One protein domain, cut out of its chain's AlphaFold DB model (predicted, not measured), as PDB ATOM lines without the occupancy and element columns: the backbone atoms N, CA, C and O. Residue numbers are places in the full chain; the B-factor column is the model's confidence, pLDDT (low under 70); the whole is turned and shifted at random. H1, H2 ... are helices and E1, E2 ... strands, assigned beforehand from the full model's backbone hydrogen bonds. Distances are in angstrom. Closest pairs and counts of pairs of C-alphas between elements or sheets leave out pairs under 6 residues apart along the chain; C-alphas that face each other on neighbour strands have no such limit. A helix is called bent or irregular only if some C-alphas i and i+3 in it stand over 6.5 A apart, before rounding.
ATOM      1  N   SER A   3     178.259 121.987 111.103       93.81
ATOM      2  CA  SER A   3     179.171 122.893 111.804       93.81
ATOM      3  C   SER A   3     180.473 122.163 112.122       93.81
ATOM      4  O   SER A   3     180.426 121.064 112.671       93.81
ATOM      5  N   LEU A   4     181.612 122.777 111.801       92.62
ATOM      6  CA  LEU A   4     182.964 122.318 112.125       92.62
ATOM      7  C   LEU A   4     183.709 123.429 112.856       92.62
ATOM      8  O   LEU A   4     183.949 124.495 112.292       92.62
ATOM      9  N   SER A   5     184.066 123.199 114.121       90.50
ATOM     10  CA  SER A   5     184.731 124.209 114.964       90.50
ATOM     11  C   SER A   5     184.015 125.573 114.965       90.50
ATOM     12  O   SER A   5     184.648 126.623 114.976       90.50
ATOM     13  N   GLY A   6     182.678 125.557 114.912       89.94
ATOM     14  CA  GLY A   6     181.841 126.760 114.889       89.94
ATOM     15  C   GLY A   6     181.577 127.341 113.496       89.94
ATOM     16  O   GLY A   6     180.675 128.164 113.359       89.94
ATOM     17  N   LYS A   7     182.281 126.891 112.451       93.56
ATOM     18  CA  LYS A   7     182.009 127.296 111.067       93.56
ATOM     19  C   LYS A   7     180.926 126.412 110.455       93.56
ATOM     20  O   LYS A   7     181.070 125.194 110.429       93.56
ATOM     21  N   VAL A   8     179.862 127.023 109.938       95.31
ATOM     22  CA  VAL A   8     178.757 126.303 109.288       95.31
ATOM     23  C   VAL A   8     179.048 126.099 107.803       95.31
ATOM     24  O   VAL A   8     179.420 127.030 107.093       95.31
ATOM     25  N   HIS A   9     178.848 124.869 107.350       94.19
ATOM     26  CA  HIS A   9     178.919 124.415 105.973       94.19
ATOM     27  C   HIS A   9     177.532 123.927 105.543       94.19
ATOM     28  O   HIS A   9     176.886 123.130 106.235       94.19
ATOM     29  N   THR A  10     177.072 124.388 104.387       94.75
ATOM     30  CA  THR A  10     175.912 123.807 103.706       94.75
ATOM     31  C   THR A  10     176.437 122.762 102.738       94.75
ATOM     32  O   THR A  10     177.353 123.068 101.988       94.75
ATOM     33  N   LEU A  11     175.893 121.546 102.807       93.31
ATOM     34  CA  LEU A  11     176.193 120.476 101.860       93.31
ATOM     35  C   LEU A  11     174.989 120.303 100.941       93.31
ATOM     36  O   LEU A  11     173.860 120.282 101.445       93.31
ATOM     37  N   ILE A  12     175.239 120.180  99.643       90.75
ATOM     38  CA  ILE A  12     174.236 119.798  98.639       90.75
ATOM     39  C   ILE A  12     174.440 118.346  98.187       90.75
ATOM     40  O   ILE A  12     175.475 117.743  98.468       90.75
ATOM     41  N   ALA A  13     173.448 117.775  97.499       91.69
ATOM     42  CA  ALA A  13     173.499 116.397  97.013       91.69
ATOM     43  C   ALA A  13     174.784 116.118  96.210       91.69
ATOM     44  O   ALA A  13     175.183 116.904  95.346       91.69
ATOM     45  N   GLY A  14     175.443 115.002  96.522       92.31
ATOM     46  CA  GLY A  14     176.724 114.607  95.935       92.31
ATOM     47  C   GLY A  14     177.962 115.189  96.630       92.31
ATOM     48  O   GLY A  14     179.067 114.694  96.396       92.31
ATOM     49  N   GLU A  15     177.820 116.183  97.514       93.88
ATOM     50  CA  GLU A  15     178.951 116.714  98.278       93.88
ATOM     51  C   GLU A  15     179.305 115.843  99.485       93.88
ATOM     52  O   GLU A  15     178.453 115.351 100.231       93.88
ATOM     53  N   LYS A  16     180.616 115.721  99.717       93.50
ATOM     54  CA  LYS A  16     181.197 114.999 100.847       93.50
ATOM     55  C   LYS A  16     182.022 115.941 101.714       93.50
ATOM     56  O   LYS A  16     182.827 116.719 101.212       93.50
ATOM     57  N   LEU A  17     181.892 115.789 103.027       94.00
ATOM     58  CA  LEU A  17     182.699 116.474 104.026       94.00
ATOM     59  C   LEU A  17     183.382 115.458 104.937       94.00
ATOM     60  O   LEU A  17     182.744 114.555 105.476       94.00
ATOM     61  N   VAL A  18     184.688 115.618 105.115       94.56
ATOM     62  CA  VAL A  18     185.492 114.789 106.012       94.56
ATOM     63  C   VAL A  18     185.727 115.538 107.319       94.56
ATOM     64  O   VAL A  18     186.177 116.683 107.317       94.56
ATOM     65  N   ILE A  19     185.429 114.877 108.433       93.00
ATOM     66  CA  ILE A  19     185.541 115.400 109.789       93.00
ATOM     67  C   ILE A  19     186.697 114.677 110.494       93.00
ATOM     68  O   ILE A  19     186.595 113.481 110.785       93.00
ATOM     69  N   PRO A  20     187.809 115.379 110.782       91.19
ATOM     70  CA  PRO A  20     188.919 114.788 111.515       91.19
ATOM     71  C   PRO A  20     188.541 114.443 112.961       91.19
ATOM     72  O   PRO A  20     187.701 115.097 113.586       91.19
ATOM     73  N   LYS A  21     189.220 113.440 113.527       88.75
ATOM     74  CA  LYS A  21     189.067 113.061 114.938       88.75
ATOM     75  C   LYS A  21     189.293 114.263 115.859       88.75
ATOM     76  O   LYS A  21     190.249 115.015 115.696       88.75
ATOM     77  N   GLY A  22     188.441 114.393 116.875       87.00
ATOM     78  CA  GLY A  22     188.577 115.413 117.919       87.00
ATOM     79  C   GLY A  22     188.140 116.818 117.500       87.00
ATOM     80  O   GLY A  22     188.155 117.717 118.336       87.00
ATOM     81  N   VAL A  23     187.714 117.015 116.250       90.62
ATOM     82  CA  VAL A  23     187.151 118.290 115.795       90.62
ATOM     83  C   VAL A  23     185.703 118.389 116.279       90.62
ATOM     84  O   VAL A  23     184.897 117.533 115.909       90.62
ATOM     85  N   PRO A  24     185.327 119.404 117.081       90.62
ATOM     86  CA  PRO A  24     183.943 119.584 117.502       90.62
ATOM     87  C   PRO A  24     183.043 119.836 116.294       90.62
ATOM     88  O   PRO A  24     183.310 120.739 115.493       90.62
ATOM     89  N   HIS A  25     181.979 119.048 116.172       92.06
ATOM     90  CA  HIS A  25     181.101 119.098 115.013       92.06
ATOM     91  C   HIS A  25     179.645 118.781 115.356       92.06
ATOM     92  O   HIS A  25     179.346 118.160 116.375       92.06
ATOM     93  N   ARG A  26     178.739 119.241 114.493       91.06
ATOM     94  CA  ARG A  26     177.294 118.975 114.553       91.06
ATOM     95  C   ARG A  26     176.742 118.963 113.137       91.06
ATOM     96  O   ARG A  26     177.097 119.839 112.360       91.06
ATOM     97  N   TRP A  27     175.826 118.060 112.822       91.62
ATOM     98  CA  TRP A  27     175.042 118.107 111.586       91.62
ATOM     99  C   TRP A  27     173.551 118.237 111.902       91.62
ATOM    100  O   TRP A  27     173.085 117.761 112.935       91.62
ATOM    101  N   TRP A  28     172.814 118.934 111.041       91.88
ATOM    102  CA  TRP A  28     171.361 119.082 111.143       91.88
ATOM    103  C   TRP A  28     170.753 119.423 109.781       91.88
ATOM    104  O   TRP A  28     171.423 119.987 108.906       91.88
ATOM    105  N   ASN A  29     169.471 119.105 109.612       92.50
ATOM    106  CA  ASN A  29     168.661 119.682 108.548       92.50
ATOM    107  C   ASN A  29     168.151 121.056 109.015       92.50
ATOM    108  O   ASN A  29     167.548 121.151 110.079       92.50
ATOM    109  N   HIS A  30     168.448 122.119 108.265       90.38
ATOM    110  CA  HIS A  30     167.944 123.466 108.567       90.38
ATOM    111  C   HIS A  30     166.598 123.739 107.883       90.38
ATOM    112  O   HIS A  30     165.870 124.629 108.312       90.38
ATOM    113  N   SER A  31     166.261 122.985 106.835       90.25
ATOM    114  CA  SER A  31     164.977 123.147 106.167       90.25
ATOM    115  C   SER A  31     163.851 122.643 107.063       90.25
ATOM    116  O   SER A  31     163.955 121.576 107.669       90.25
ATOM    117  N   LEU A  32     162.772 123.423 107.148       88.94
ATOM    118  CA  LEU A  32     161.545 123.042 107.855       88.94
ATOM    119  C   LEU A  32     160.554 122.302 106.945       88.94
ATOM    120  O   LEU A  32     159.590 121.728 107.441       88.94
ATOM    121  N   SER A  33     160.769 122.338 105.628       91.94
ATOM    122  CA  SER A  33     159.844 121.805 104.621       91.94
ATOM    123  C   SER A  33     160.464 120.744 103.719       91.94
ATOM    124  O   SER A  33     159.734 119.969 103.108       91.94
ATOM    125  N   GLU A  34     161.790 120.707 103.610       91.19
ATOM    126  CA  GLU A  34     162.491 119.774 102.733       91.19
ATOM    127  C   GLU A  34     163.124 118.651 103.543       91.19
ATOM    128  O   GLU A  34     163.760 118.874 104.578       91.19
ATOM    129  N   VAL A  35     162.966 117.432 103.039       90.44
ATOM    130  CA  VAL A  35     163.657 116.257 103.559       90.44
ATOM    131  C   VAL A  35     165.093 116.278 103.045       90.44
ATOM    132  O   VAL A  35     165.335 116.555 101.874       90.44
ATOM    133  N   ALA A  36     166.042 115.982 103.929       90.75
ATOM    134  CA  ALA A  36     167.446 115.829 103.582       90.75
ATOM    135  C   ALA A  36     167.897 114.409 103.924       90.75
ATOM    136  O   ALA A  36     167.684 113.949 105.050       90.75
ATOM    137  N   GLU A  37     168.558 113.750 102.978       90.56
ATOM    138  CA  GLU A  37     169.176 112.443 103.180       90.56
ATOM    139  C   GLU A  37     170.694 112.586 103.304       90.56
ATOM    140  O   GLU A  37     171.351 113.394 102.642       90.56
ATOM    141  N   MET A  38     171.270 111.824 104.228       89.31
ATOM    142  CA  MET A  38     172.694 111.878 104.529       89.31
ATOM    143  C   MET A  38     173.194 110.487 104.882       89.31
ATOM    144  O   MET A  38     172.610 109.785 105.706       89.31
ATOM    145  N   LYS A  39     174.344 110.133 104.318       92.12
ATOM    146  CA  LYS A  39     175.125 108.968 104.712       92.12
ATOM    147  C   LYS A  39     176.302 109.413 105.563       92.12
ATOM    148  O   LYS A  39     177.188 110.127 105.095       92.12
ATOM    149  N   VAL A  40     176.313 108.963 106.813       91.69
ATOM    150  CA  VAL A  40     177.423 109.179 107.746       91.69
ATOM    151  C   VAL A  40     178.230 107.894 107.856       91.69
ATOM    152  O   VAL A  40     177.672 106.814 108.035       91.69
ATOM    153  N   ILE A  41     179.544 108.013 107.726       92.81
ATOM    154  CA  ILE A  41     180.495 106.910 107.848       92.81
ATOM    155  C   ILE A  41     181.415 107.240 109.020       92.81
ATOM    156  O   ILE A  41     182.001 108.321 109.046       92.81
ATOM    157  N   PHE A  42     181.540 106.317 109.970       89.12
ATOM    158  CA  PHE A  42     182.446 106.432 111.112       89.12
ATOM    159  C   PHE A  42     183.593 105.438 110.960       89.12
ATOM    160  O   PHE A  42     183.365 104.232 110.869       89.12
ATOM    161  N   GLU A  43     184.823 105.932 110.976       88.69
ATOM    162  CA  GLU A  43     186.034 105.122 110.903       88.69
ATOM    163  C   GLU A  43     186.979 105.586 112.034       88.69
ATOM    164  O   GLU A  43     187.200 106.788 112.179       88.69
ATOM    165  N   PRO A  44     187.505 104.694 112.899       87.81
ATOM    166  CA  PRO A  44     186.882 103.417 113.223       87.81
ATOM    167  C   PRO A  44     185.479 103.652 113.802       87.81
ATOM    168  O   PRO A  44     185.254 104.612 114.538       87.81
ATOM    169  N   ALA A  45     184.548 102.740 113.534       85.38
ATOM    170  CA  ALA A  45     183.169 102.887 113.997       85.38
ATOM    171  C   ALA A  45     183.015 102.793 115.530       85.38
ATOM    172  O   ALA A  45     182.055 103.326 116.087       85.38
ATOM    173  N   LEU A  46     183.960 102.134 116.220       88.25
ATOM    174  CA  LEU A  46     183.887 101.816 117.654       88.25
ATOM    175  C   LEU A  46     182.499 101.253 118.020       88.25
ATOM    176  O   LEU A  46     182.032 100.338 117.350       88.25
ATOM    177  N   ASN A  47     181.847 101.796 119.049       87.81
ATOM    178  CA  ASN A  47     180.509 101.396 119.495       87.81
ATOM    179  C   ASN A  47     179.424 102.395 119.033       87.81
ATOM    180  O   ASN A  47     178.388 102.528 119.683       87.81
ATOM    181  N   THR A  48     179.662 103.140 117.944       88.75
ATOM    182  CA  THR A  48     178.742 104.198 117.483       88.75
ATOM    183  C   THR A  48     177.381 103.644 117.061       88.75
ATOM    184  O   THR A  48     176.362 104.266 117.336       88.75
ATOM    185  N   GLU A  49     177.346 102.459 116.446       89.31
ATOM    186  CA  GLU A  49     176.100 101.765 116.097       89.31
ATOM    187  C   GLU A  49     175.249 101.499 117.345       89.31
ATOM    188  O   GLU A  49     174.126 101.986 117.437       89.31
ATOM    189  N   THR A  50     175.832 100.857 118.361       89.38
ATOM    190  CA  THR A  50     175.151 100.591 119.635       89.38
ATOM    191  C   THR A  50     174.687 101.875 120.324       89.38
ATOM    192  O   THR A  50     173.606 101.907 120.908       89.38
ATOM    193  N   PHE A  51     175.475 102.953 120.256       90.31
ATOM    194  CA  PHE A  51     175.044 104.256 120.762       90.31
ATOM    195  C   PHE A  51     173.774 104.746 120.057       90.31
ATOM    196  O   PHE A  51     172.828 105.142 120.736       90.31
ATOM    197  N   LEU A  52     173.735 104.709 118.721       90.75
ATOM    198  CA  LEU A  52     172.580 105.164 117.942       90.75
ATOM    199  C   LEU A  52     171.348 104.286 118.193       90.75
ATOM    200  O   LEU A  52     170.257 104.821 118.384       90.75
ATOM    201  N   GLU A  53     171.521 102.965 118.271       89.50
ATOM    202  CA  GLU A  53     170.447 102.029 118.622       89.50
ATOM    203  C   GLU A  53     169.839 102.354 119.988       89.50
ATOM    204  O   GLU A  53     168.617 102.417 120.121       89.50
ATOM    205  N   GLN A  54     170.666 102.625 121.001       89.62
ATOM    206  CA  GLN A  54     170.154 103.014 122.316       89.62
ATOM    207  C   GLN A  54     169.527 104.403 122.314       89.62
ATOM    208  O   GLN A  54     168.486 104.605 122.942       89.62
ATOM    209  N   PHE A  55     170.136 105.356 121.609       89.62
ATOM    210  CA  PHE A  55     169.653 106.730 121.540       89.62
ATOM    211  C   PHE A  55     168.242 106.793 120.946       89.62
ATOM    212  O   PHE A  55     167.349 107.379 121.556       89.62
ATOM    213  N   TYR A  56     168.018 106.138 119.802       88.19
ATOM    214  CA  TYR A  56     166.699 106.075 119.170       88.19
ATOM    215  C   TYR A  56     165.762 105.070 119.849       88.19
ATOM    216  O   TYR A  56     164.557 105.311 119.912       88.19
ATOM    217  N   GLY A  57     166.294 103.996 120.441       88.81
ATOM    218  CA  GLY A  57     165.519 103.035 121.226       88.81
ATOM    219  C   GLY A  57     164.790 103.678 122.407       88.81
ATOM    220  O   GLY A  57     163.637 103.343 122.662       88.81
ATOM    221  N   LEU A  58     165.391 104.675 123.072       89.06
ATOM    222  CA  LEU A  58     164.688 105.449 124.104       89.06
ATOM    223  C   LEU A  58     163.444 106.161 123.569       89.06
ATOM    224  O   LEU A  58     162.469 106.288 124.303       89.06
ATOM    225  N   SER A  59     163.486 106.659 122.332       87.31
ATOM    226  CA  SER A  59     162.336 107.327 121.723       87.31
ATOM    227  C   SER A  59     161.226 106.331 121.404       87.31
ATOM    228  O   SER A  59     160.068 106.648 121.635       87.31
ATOM    229  N   ASN A  60     161.576 105.139 120.916       87.81
ATOM    230  CA  ASN A  60     160.606 104.072 120.647       87.81
ATOM    231  C   ASN A  60     159.934 103.555 121.930       87.81
ATOM    232  O   ASN A  60     158.789 103.120 121.889       87.81
ATOM    233  N   ASP A  61     160.651 103.616 123.053       87.50
ATOM    234  CA  ASP A  61     160.179 103.197 124.375       87.50
ATOM    235  C   ASP A  61     159.459 104.313 125.166       87.50
ATOM    236  O   ASP A  61     159.170 104.119 126.349       87.50
ATOM    237  N   ASP A  62     159.243 105.497 124.579       87.94
ATOM    238  CA  ASP A  62     158.704 106.690 125.261       87.94
ATOM    239  C   ASP A  62     159.509 107.119 126.514       87.94
ATOM    240  O   ASP A  62     158.991 107.715 127.461       87.94
ATOM    241  N   LYS A  63     160.820 106.841 126.528       88.44
ATOM    242  CA  LYS A  63     161.763 107.158 127.625       88.44
ATOM    243  C   LYS A  63     162.590 108.422 127.368       88.44
ATOM    244  O   LYS A  63     163.645 108.628 127.978       88.44
ATOM    245  N   THR A  64     162.141 109.261 126.444       91.75
ATOM    246  CA  THR A  64     162.741 110.569 126.164       91.75
ATOM    247  C   THR A  64     161.955 111.685 126.844       91.75
ATOM    248  O   THR A  64     160.828 111.510 127.310       91.75
ATOM    249  N   LYS A  65     162.559 112.870 126.934       92.38
ATOM    250  CA  LYS A  65     161.826 114.088 127.283       92.38
ATOM    251  C   LYS A  65     160.852 114.445 126.154       92.38
ATOM    252  O   LYS A  65     160.954 113.942 125.043       92.38
ATOM    253  N   LYS A  66     159.968 115.416 126.403       90.69
ATOM    254  CA  LYS A  66     159.001 115.923 125.406       90.69
ATOM    255  C   LYS A  66     159.635 116.426 124.101       90.69
ATOM    256  O   LYS A  66     158.952 116.486 123.091       90.69
ATOM    257  N   ASP A  67     160.906 116.820 124.136       89.12
ATOM    258  CA  ASP A  67     161.672 117.269 122.969       89.12
ATOM    259  C   ASP A  67     162.404 116.123 122.240       89.12
ATOM    260  O   ASP A  67     163.208 116.379 121.347       89.12
ATOM    261  N   GLY A  68     162.169 114.867 122.638       86.88
ATOM    262  CA  GLY A  68     162.834 113.681 122.099       86.88
ATOM    263  C   GLY A  68     164.253 113.459 122.630       86.88
ATOM    264  O   GLY A  68     164.889 112.464 122.286       86.88
ATOM    265  N   SER A  69     164.783 114.342 123.485       89.75
ATOM    266  CA  SER A  69     166.132 114.177 124.032       89.75
ATOM    267  C   SER A  69     166.166 113.182 125.201       89.75
ATOM    268  O   SER A  69     165.241 113.149 126.021       89.75
ATOM    269  N   PRO A  70     167.254 112.410 125.373       91.25
ATOM    270  CA  PRO A  70     167.428 111.595 126.569       91.25
ATOM    271  C   PRO A  70     167.519 112.440 127.849       91.25
ATOM    272  O   PRO A  70     167.949 113.604 127.852       91.25
ATOM    273  N   HIS A  71     167.157 111.838 128.982       92.81
ATOM    274  CA  HIS A  71     167.384 112.436 130.297       92.81
ATOM    275  C   HIS A  71     168.880 112.663 130.550       92.81
ATOM    276  O   HIS A  71     169.724 111.864 130.158       92.81
ATOM    277  N   PHE A  72     169.220 113.751 131.242       93.12
ATOM    278  CA  PHE A  72     170.616 114.149 131.437       93.12
ATOM    279  C   PHE A  72     171.466 113.058 132.111       93.12
ATOM    280  O   PHE A  72     172.559 112.765 131.641       93.12
ATOM    281  N   LEU A  73     170.949 112.401 133.154       93.56
ATOM    282  CA  LEU A  73     171.668 111.311 133.824       93.56
ATOM    283  C   LEU A  73     171.855 110.082 132.924       93.56
ATOM    284  O   LEU A  73     172.916 109.473 132.982       93.56
ATOM    285  N   GLN A  74     170.893 109.774 132.045       93.50
ATOM    286  CA  GLN A  74     171.046 108.731 131.022       93.50
ATOM    287  C   GLN A  74     172.166 109.081 130.032       93.50
ATOM    288  O   GLN A  74     172.971 108.228 129.687       93.50
ATOM    289  N   LEU A  75     172.287 110.346 129.611       92.44
ATOM    290  CA  LEU A  75     173.429 110.761 128.785       92.44
ATOM    291  C   LEU A  75     174.751 110.563 129.532       92.44
ATOM    292  O   LEU A  75     175.717 110.073 128.954       92.44
ATOM    293  N   MET A  76     174.800 110.892 130.825       94.75
ATOM    294  CA  MET A  76     176.017 110.729 131.626       94.75
ATOM    295  C   MET A  76     176.437 109.262 131.783       94.75
ATOM    296  O   MET A  76     177.633 108.999 131.903       94.75
ATOM    297  N   THR A  77     175.511 108.293 131.730       93.19
ATOM    298  CA  THR A  77     175.885 106.865 131.736       93.19
ATOM    299  C   THR A  77     176.582 106.425 130.448       93.19
ATOM    300  O   THR A  77     177.275 105.409 130.463       93.19
ATOM    301  N   TRP A  78     176.426 107.186 129.363       92.69
ATOM    302  CA  TRP A  78     176.875 106.859 128.008       92.69
ATOM    303  C   TRP A  78     178.180 107.536 127.582       92.69
ATOM    304  O   TRP A  78     178.917 106.955 126.787       92.69
ATOM    305  N   VAL A  79     178.492 108.727 128.115       91.06
ATOM    306  CA  VAL A  79     179.632 109.563 127.669       91.06
ATOM    307  C   VAL A  79     180.940 108.770 127.550       91.06
ATOM    308  O   VAL A  79     181.580 108.785 126.502       91.06
ATOM    309  N   ASN A  80     181.326 108.050 128.606       89.25
ATOM    310  CA  ASN A  80     182.605 107.330 128.638       89.25
ATOM    311  C   ASN A  80     182.554 105.971 127.923       89.25
ATOM    312  O   ASN A  80     183.592 105.490 127.479       89.25
ATOM    313  N   GLU A  81     181.365 105.375 127.803       89.44
ATOM    314  CA  GLU A  81     181.154 104.076 127.152       89.44
ATOM    315  C   GLU A  81     181.278 104.195 125.629       89.44
ATOM    316  O   GLU A  81     181.999 103.434 124.987       89.44
ATOM    317  N   TYR A  82     180.595 105.184 125.050       90.00
ATOM    318  CA  TYR A  82     180.535 105.357 123.599       90.00
ATOM    319  C   TYR A  82     181.512 106.407 123.072       90.00
ATOM    320  O   TYR A  82     181.699 106.503 121.864       90.00
ATOM    321  N   GLN A  83     182.142 107.185 123.960       88.31
ATOM    322  CA  GLN A  83     183.071 108.263 123.596       88.31
ATOM    323  C   GLN A  83     182.449 109.278 122.619       88.31
ATOM    324  O   GLN A  83     183.133 109.864 121.779       88.31
ATOM    325  N   VAL A  84     181.134 109.488 122.742       87.06
ATOM    326  CA  VAL A  84     180.379 110.509 122.013       87.06
ATOM    327  C   VAL A  84     180.247 111.726 122.919       87.06
ATOM    328  O   VAL A  84     179.657 111.658 123.998       87.06
ATOM    329  N   PHE A  85     180.809 112.846 122.474       90.44
ATOM    330  CA  PHE A  85     180.909 114.078 123.252       90.44
ATOM    331  C   PHE A  85     180.114 115.200 122.594       90.44
ATOM    332  O   PHE A  85     180.063 115.312 121.368       90.44
ATOM    333  N   ILE A  86     179.519 116.062 123.414       87.75
ATOM    334  CA  ILE A  86     178.796 117.233 122.919       87.75
ATOM    335  C   ILE A  86     179.761 118.381 122.625       87.75
ATOM    336  O   ILE A  86     180.771 118.573 123.301       87.75
ATOM    337  N   GLN A  87     179.422 119.192 121.626       85.62
ATOM    338  CA  GLN A  87     180.117 120.448 121.365       85.62
ATOM    339  C   GLN A  87     179.818 121.462 122.484       85.62
ATOM    340  O   GLN A  87     178.655 121.679 122.823       85.62
ATOM    341  N   GLY A  88     180.855 122.117 123.015       85.69
ATOM    342  CA  GLY A  88     180.736 123.223 123.973       85.69
ATOM    343  C   GLY A  88     181.628 123.040 125.205       85.69
ATOM    344  O   GLY A  88     182.646 123.723 125.302       85.69
ATOM    345  N   PRO A  89     181.291 122.131 126.140       88.38
ATOM    346  CA  PRO A  89     182.099 121.903 127.335       88.38
ATOM    347  C   PRO A  89     183.465 121.267 127.018       88.38
ATOM    348  O   PRO A  89     183.544 120.436 126.107       88.38
ATOM    349  N   PRO A  90     184.524 121.560 127.799       91.62
ATOM    350  CA  PRO A  90     185.817 120.893 127.662       91.62
ATOM    351  C   PRO A  90     185.700 119.368 127.761       91.62
ATOM    352  O   PRO A  90     184.967 118.847 128.602       91.62
ATOM    353  N   LEU A  91     186.457 118.646 126.934       91.12
ATOM    354  CA  LEU A  91     186.399 117.182 126.855       91.12
ATOM    355  C   LEU A  91     186.654 116.513 128.213       91.12
ATOM    356  O   LEU A  91     185.935 115.600 128.609       91.12
ATOM    357  N   GLN A  92     187.644 117.003 128.956       94.75
ATOM    358  CA  GLN A  92     188.025 116.469 130.264       94.75
ATOM    359  C   GLN A  92     186.886 116.598 131.278       94.75
ATOM    360  O   GLN A  92     186.678 115.701 132.094       94.75
ATOM    361  N   LEU A  93     186.122 117.691 131.195       95.12
ATOM    362  CA  LEU A  93     184.962 117.899 132.048       95.12
ATOM    363  C   LEU A  93     183.856 116.896 131.710       95.12
ATOM    364  O   LEU A  93     183.291 116.298 132.620       95.12
ATOM    365  N   GLN A  94     183.591 116.654 130.423       95.25
ATOM    366  CA  GLN A  94     182.601 115.656 130.005       95.25
ATOM    367  C   GLN A  94     182.980 114.252 130.489       95.25
ATOM    368  O   GLN A  94     182.137 113.544 131.034       95.25
ATOM    369  N   VAL A  95     184.259 113.881 130.370       95.50
ATOM    370  CA  VAL A  95     184.771 112.586 130.846       95.50
ATOM    371  C   VAL A  95     184.615 112.441 132.363       95.50
ATOM    372  O   VAL A  95     184.110 111.423 132.847       95.50
ATOM    373  N   LEU A  96     185.002 113.471 133.123       97.25
ATOM    374  CA  LEU A  96     184.858 113.493 134.579       97.25
ATOM    375  C   LEU A  96     183.387 113.365 134.999       97.25
ATOM    376  O   LEU A  96     183.051 112.556 135.867       97.25
ATOM    377  N   MET A  97     182.501 114.121 134.350       96.00
ATOM    378  CA  MET A  97     181.059 114.046 134.582       96.00
ATOM    379  C   MET A  97     180.505 112.658 134.250       96.00
ATOM    380  O   MET A  97     179.704 112.135 135.017       96.00
ATOM    381  N   GLY A  98     180.972 112.023 133.173       95.06
ATOM    382  CA  GLY A  98     180.592 110.653 132.827       95.06
ATOM    383  C   GLY A  98     180.967 109.631 133.908       95.06
ATOM    384  O   GLY A  98     180.198 108.711 134.185       95.06
ATOM    385  N   TYR A  99     182.105 109.802 134.588       95.69
ATOM    386  CA  TYR A  99     182.479 108.915 135.695       95.69
ATOM    387  C   TYR A  99     181.598 109.141 136.925       95.69
ATOM    388  O   TYR A  99     181.029 108.184 137.452       95.69
ATOM    389  N   ILE A 100     181.457 110.396 137.354       96.81
ATOM    390  CA  ILE A 100     180.738 110.743 138.586       96.81
ATOM    391  C   ILE A 100     179.227 110.586 138.386       96.81
ATOM    392  O   ILE A 100     178.579 109.760 139.030       96.81
ATOM    393  N   LEU A 101     178.656 111.360 137.465       96.81
ATOM    394  CA  LEU A 101     177.214 111.412 137.235       96.81
ATOM    395  C   LEU A 101     176.709 110.161 136.522       96.81
ATOM    396  O   LEU A 101     175.592 109.730 136.788       96.81
ATOM    397  N   GLY A 102     177.526 109.540 135.668       94.44
ATOM    398  CA  GLY A 102     177.182 108.246 135.086       94.44
ATOM    399  C   GLY A 102     177.166 107.129 136.132       94.44
ATOM    400  O   GLY A 102     176.299 106.260 136.083       94.44
ATOM    401  N   GLY A 103     178.067 107.169 137.122       94.19
ATOM    402  CA  GLY A 103     178.022 106.266 138.277       94.19
ATOM    403  C   GLY A 103     176.723 106.414 139.069       94.19
ATOM    404  O   GLY A 103     176.026 105.425 139.296       94.19
ATOM    405  N   ILE A 104     176.355 107.652 139.405       95.81
ATOM    406  CA  ILE A 104     175.095 107.966 140.096       95.81
ATOM    407  C   ILE A 104     173.885 107.536 139.254       95.81
ATOM    408  O   ILE A 104     172.976 106.897 139.775       95.81
ATOM    409  N   GLY A 105     173.883 107.822 137.949       94.56
ATOM    410  CA  GLY A 105     172.811 107.418 137.040       94.56
ATOM    411  C   GLY A 105     172.578 105.906 137.062       94.56
ATOM    412  O   GLY A 105     171.443 105.458 137.223       94.56
ATOM    413  N   ARG A 106     173.651 105.108 137.006       92.50
ATOM    414  CA  ARG A 106     173.545 103.643 137.096       92.50
ATOM    415  C   ARG A 106     172.948 103.171 138.421       92.50
ATOM    416  O   ARG A 106     172.108 102.274 138.412       92.50
ATOM    417  N   LEU A 107     173.325 103.792 139.541       94.31
ATOM    418  CA  LEU A 107     172.743 103.484 140.857       94.31
ATOM    419  C   LEU A 107     171.251 103.835 140.935       94.31
ATOM    420  O   LEU A 107     170.491 103.131 141.589       94.31
ATOM    421  N   LEU A 108     170.823 104.884 140.231       92.81
ATOM    422  CA  LEU A 108     169.420 105.294 140.123       92.81
ATOM    423  C   LEU A 108     168.622 104.484 139.085       92.81
ATOM    424  O   LEU A 108     167.460 104.789 138.831       92.81
ATOM    425  N   GLY A 109     169.222 103.451 138.487       89.44
ATOM    426  CA  GLY A 109     168.541 102.548 137.562       89.44
ATOM    427  C   GLY A 109     168.536 103.002 136.102       89.44
ATOM    428  O   GLY A 109     167.881 102.345 135.291       89.44
ATOM    429  N   PHE A 110     169.281 104.053 135.737       88.75
ATOM    430  CA  PHE A 110     169.577 104.331 134.330       88.75
ATOM    431  C   PHE A 110     170.488 103.221 133.801       88.75
ATOM    432  O   PHE A 110     171.575 102.975 134.329       88.75
ATOM    433  N   LYS A 111     170.018 102.504 132.783       77.69
ATOM    434  CA  LYS A 111     170.702 101.334 132.231       77.69
ATOM    435  C   LYS A 111     171.080 101.604 130.789       77.69
ATOM    436  O   LYS A 111     170.355 102.275 130.056       77.69
ATOM    437  N   ASN A 112     172.190 101.017 130.373       68.69
ATOM    438  CA  ASN A 112     172.401 100.759 128.961       68.69
ATOM    439  C   ASN A 112     171.409  99.653 128.588       68.69
ATOM    440  O   ASN A 112     171.293  98.669 129.324       68.69
ATOM    441  N   ILE A 113     170.671  99.814 127.493       61.78
ATOM    442  CA  ILE A 113     169.842  98.728 126.964       61.78
ATOM    443  C   ILE A 113     170.813  97.627 126.523       61.78
ATOM    444  O   ILE A 113     171.410  97.696 125.452       61.78
ATOM    445  N   ILE A 114     171.043  96.633 127.387       51.81
ATOM    446  CA  ILE A 114     171.732  95.407 126.990       51.81
ATOM    447  C   ILE A 114     170.809  94.770 125.966       51.81
ATOM    448  O   ILE A 114     169.743  94.252 126.300       51.81
ATOM    449  N   LEU A 115     171.192  94.903 124.707       46.28
ATOM    450  CA  LEU A 115     170.478  94.325 123.601       46.28
ATOM    451  C   LEU A 115     170.442  92.811 123.801       46.28
ATOM    452  O   LEU A 115     171.424  92.110 123.573       46.28
ATOM    453  N   ASN A 116     169.253  92.300 124.109       35.91
ATOM    454  CA  ASN A 116     168.879  90.930 123.766       35.91
ATOM    455  C   ASN A 116     168.804  90.741 122.224       35.91
ATOM    456  O   ASN A 116     168.337  89.716 121.744       35.91
ATOM    457  N   THR A 117     169.258  91.731 121.441       40.84
ATOM    458  CA  THR A 117     169.434  91.703 119.984       40.84
ATOM    459  C   THR A 117     170.903  91.582 119.552       40.84
ATOM    460  O   THR A 117     171.181  91.606 118.357       40.84
ATOM    461  N   ALA A 118     171.852  91.323 120.469       38.06
ATOM    462  CA  ALA A 118     173.247  90.979 120.135       38.06
ATOM    463  C   ALA A 118     173.410  89.640 119.365       38.06
ATOM    464  O   ALA A 118     174.514  89.113 119.249       38.06
ATOM    465  N   SER A 119     172.323  89.070 118.836       36.72
ATOM    466  CA  SER A 119     172.345  87.868 118.001       36.72
ATOM    467  C   SER A 119     172.633  88.158 116.523       36.72
ATOM    468  O   SER A 119     172.843  87.211 115.767       36.72
ATOM    469  N   SER A 120     172.651  89.414 116.072       35.12
ATOM    470  CA  SER A 120     172.871  89.710 114.654       35.12
ATOM    471  C   SER A 120     173.729  90.952 114.456       35.12
ATOM    472  O   SER A 120     173.182  92.005 114.185       35.12
ATOM    473  N   TYR A 121     175.053  90.849 114.581       43.72
ATOM    474  CA  TYR A 121     175.987  91.511 113.656       43.72
ATOM    475  C   TYR A 121     177.430  91.129 114.010       43.72
ATOM    476  O   TYR A 121     177.963  91.509 115.048       43.72
ATOM    477  N   ASN A 122     178.070  90.349 113.139       40.72
ATOM    478  CA  ASN A 122     179.471  89.955 113.259       40.72
ATOM    479  C   ASN A 122     180.226  90.500 112.037       40.72
ATOM    480  O   ASN A 122     180.350  89.808 111.029       40.72
ATOM    481  N   GLN A 123     180.663  91.762 112.094       41.66
ATOM    482  CA  GLN A 123     181.499  92.383 111.058       41.66
ATOM    483  C   GLN A 123     182.875  92.766 111.632       41.66
ATOM    484  O   GLN A 123     182.958  93.248 112.768       41.66
ATOM    485  N   PRO A 124     183.971  92.549 110.880       37.16
ATOM    486  CA  PRO A 124     185.321  92.842 111.344       37.16
ATOM    487  C   PRO A 124     185.541  94.352 111.509       37.16
ATOM    488  O   PRO A 124     185.277  95.151 110.611       37.16
ATOM    489  N   ARG A 125     186.063  94.747 112.675       44.81
ATOM    490  CA  ARG A 125     186.378  96.142 113.013       44.81
ATOM    491  C   ARG A 125     187.696  96.547 112.342       44.81
ATOM    492  O   ARG A 125     188.762  96.126 112.785       44.81
ATOM    493  N   ILE A 126     187.637  97.364 111.289       40.44
ATOM    494  CA  ILE A 126     188.821  97.977 110.664       40.44
ATOM    495  C   ILE A 126     189.219  99.233 111.458       40.44
ATOM    496  O   ILE A 126     188.378 100.074 111.777       40.44
ATOM    497  N   VAL A 127     190.508  99.360 111.789       41.88
ATOM    498  CA  VAL A 127     191.057 100.463 112.594       41.88
ATOM    499  C   VAL A 127     191.856 101.421 111.702       41.88
ATOM    500  O   VAL A 127     193.047 101.223 111.486       41.88
ATOM    501  N   ALA A 128     191.198 102.468 111.198       39.78
ATOM    502  CA  ALA A 128     191.804 103.691 110.651       39.78
ATOM    503  C   ALA A 128     190.779 104.840 110.767       39.78
ATOM    504  O   ALA A 128     189.590 104.593 110.616       39.78
ATOM    505  N   GLY A 129     191.203 106.055 111.147       43.94
ATOM    506  CA  GLY A 129     190.325 107.049 111.789       43.94
ATOM    507  C   GLY A 129     189.883 108.262 110.965       43.94
ATOM    508  O   GLY A 129     190.664 109.205 110.865       43.94
ATOM    509  N   VAL A 130     188.635 108.291 110.477       48.78
ATOM    510  CA  VAL A 130     187.944 109.418 109.822       48.78
ATOM    511  C   VAL A 130     186.411 109.319 110.005       48.78
ATOM    512  O   VAL A 130     185.836 108.263 109.775       48.78
ATOM    513  N   THR A 131     185.706 110.416 110.318       59.84
ATOM    514  CA  THR A 131     184.241 110.482 110.111       59.84
ATOM    515  C   THR A 131     183.958 111.201 108.794       59.84
ATOM    516  O   THR A 131     184.479 112.290 108.562       59.84
ATOM    517  N   SER A 132     183.142 110.628 107.914       57.59
ATOM    518  CA  SER A 132     182.714 111.262 106.661       57.59
ATOM    519  C   SER A 132     181.206 111.480 106.647       57.59
ATOM    520  O   SER A 132     180.449 110.586 107.010       57.59
ATOM    521  N   VAL A 133     180.768 112.637 106.161       65.94
ATOM    522  CA  VAL A 133     179.361 112.948 105.888       65.94
ATOM    523  C   VAL A 133     179.196 113.137 104.384       65.94
ATOM    524  O   VAL A 133     179.908 113.941 103.788       65.94
ATOM    525  N   LEU A 134     178.281 112.394 103.773       58.69
ATOM    526  CA  LEU A 134     177.895 112.510 102.367       58.69
ATOM    527  C   LEU A 134     176.414 112.891 102.303       58.69
ATOM    528  O   LEU A 134     175.587 112.174 102.866       58.69
ATOM    529  N   ALA A 135     176.086 113.994 101.634       55.38
ATOM    530  CA  ALA A 135     174.703 114.307 101.280       55.38
ATOM    531  C   ALA A 135     174.332 113.507 100.021       55.38
ATOM    532  O   ALA A 135     175.080 113.543  99.038       55.38
ATOM    533  N   ILE A 136     173.236 112.746 100.081       52.41
ATOM    534  CA  ILE A 136     172.755 111.902  98.972       52.41
ATOM    535  C   ILE A 136     171.574 112.594  98.304       52.41
ATOM    536  O   ILE A 136     170.751 113.173  99.047       52.41
TER     537      ILE A 136
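What this domain is: This is residues 3 to 136 of the 136 residues of the protein "Cupin domain-containing protein" of Rhodocytophaga rosea (UniProt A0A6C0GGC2). The domain has two lobes: a strand lobe holding the small sheet of E2, E5 and E4, with E1 and E3 off the sheet and near each other, and a helix lobe in which H3 crosses H2 and H1 lies to the other side of H2. From the end of H3 a long stretch loops back to the strand lobe, sticking out at residues 119 to 124, and brings E5 in between E2 and E4. The printed part has 134 residues, with five named strands and three named helices in the order E1, E2, E3, E4, H1, H2, H3, E5; the class is mixed, helices and strands, though under half of the residues are in named elements. The sheet runs E2, E5, E4, antiparallel throughout. The whole is compact, with a radius of gyration of the C-alphas of 16.3 A and spans of 46 by 35 by 33 A.

Where its parts are: E1 is residues 7 to 9, 6.6 A long, beginning at C-alpha 7 (182.009, 127.296, 111.067). E2 is residues 16 to 19, 9.9 A, and E3 residues 25 to 27, 7.0 A. E4, residues 38 to 43, measures 16.3 A. H1 is residues 48 to 60, 18.4 A, and H2 residues 72 to 82, 15.4 A. H2 is irregular: C-alphas 77 and 80 are 7.4 A apart. H3, residues 91 to 107, is 23.9 A long from C-alpha 91 (186.399, 117.182, 126.855), with a kink of 28 degrees near residue 100. E5, residues 130 to 135, is 16.5 A long and ends at C-alpha 135 (174.703, 114.307, 101.280).

How they stand to each other: In the sheet, E5 is the inner strand. E2 and E5 are antiparallel at 151 degrees, with N 17 and O 133 within hydrogen-bond range at 2.8 A. E5 and E4 are antiparallel at 170 degrees, with N 41 and O 132 at 2.8 A and N 130 and O 43 at 2.7 A. E1 and E3 pair with no named strand. H1, H2 and H3 are not on the sheet. H1 and H2 form a helical hairpin at a shallow tilt of 22 degrees, opposite ways; they only just touch, with 3 pairs of C-alphas within 8 A, through residues 48 to 51 of H1 alone, and the closest C-alphas, of Phe 51 and Tyr 82, are 6.3 A apart. H2 and H3 touch at a steep tilt of 64 degrees, opposite ways, with the closest C-alphas, of Thr 77 and Gly 102, 3.8 A apart. H1 and H3 are apart. Every O i to N i+4 pair is within hydrogen-bond range in H3, against 8 of 9 in H1 and 4 of 7 in H2.

The domain as a whole: The two farthest C-alphas, of Gly 14 and Leu 107, are 46.4 A apart. The printed part has no cut. The links from H1 to H2, 11 residues, and from H3 to E5, 22 residues, are long. The mean pLDDT of the printed part is 83.0, but residues 112 to 136 are under 70.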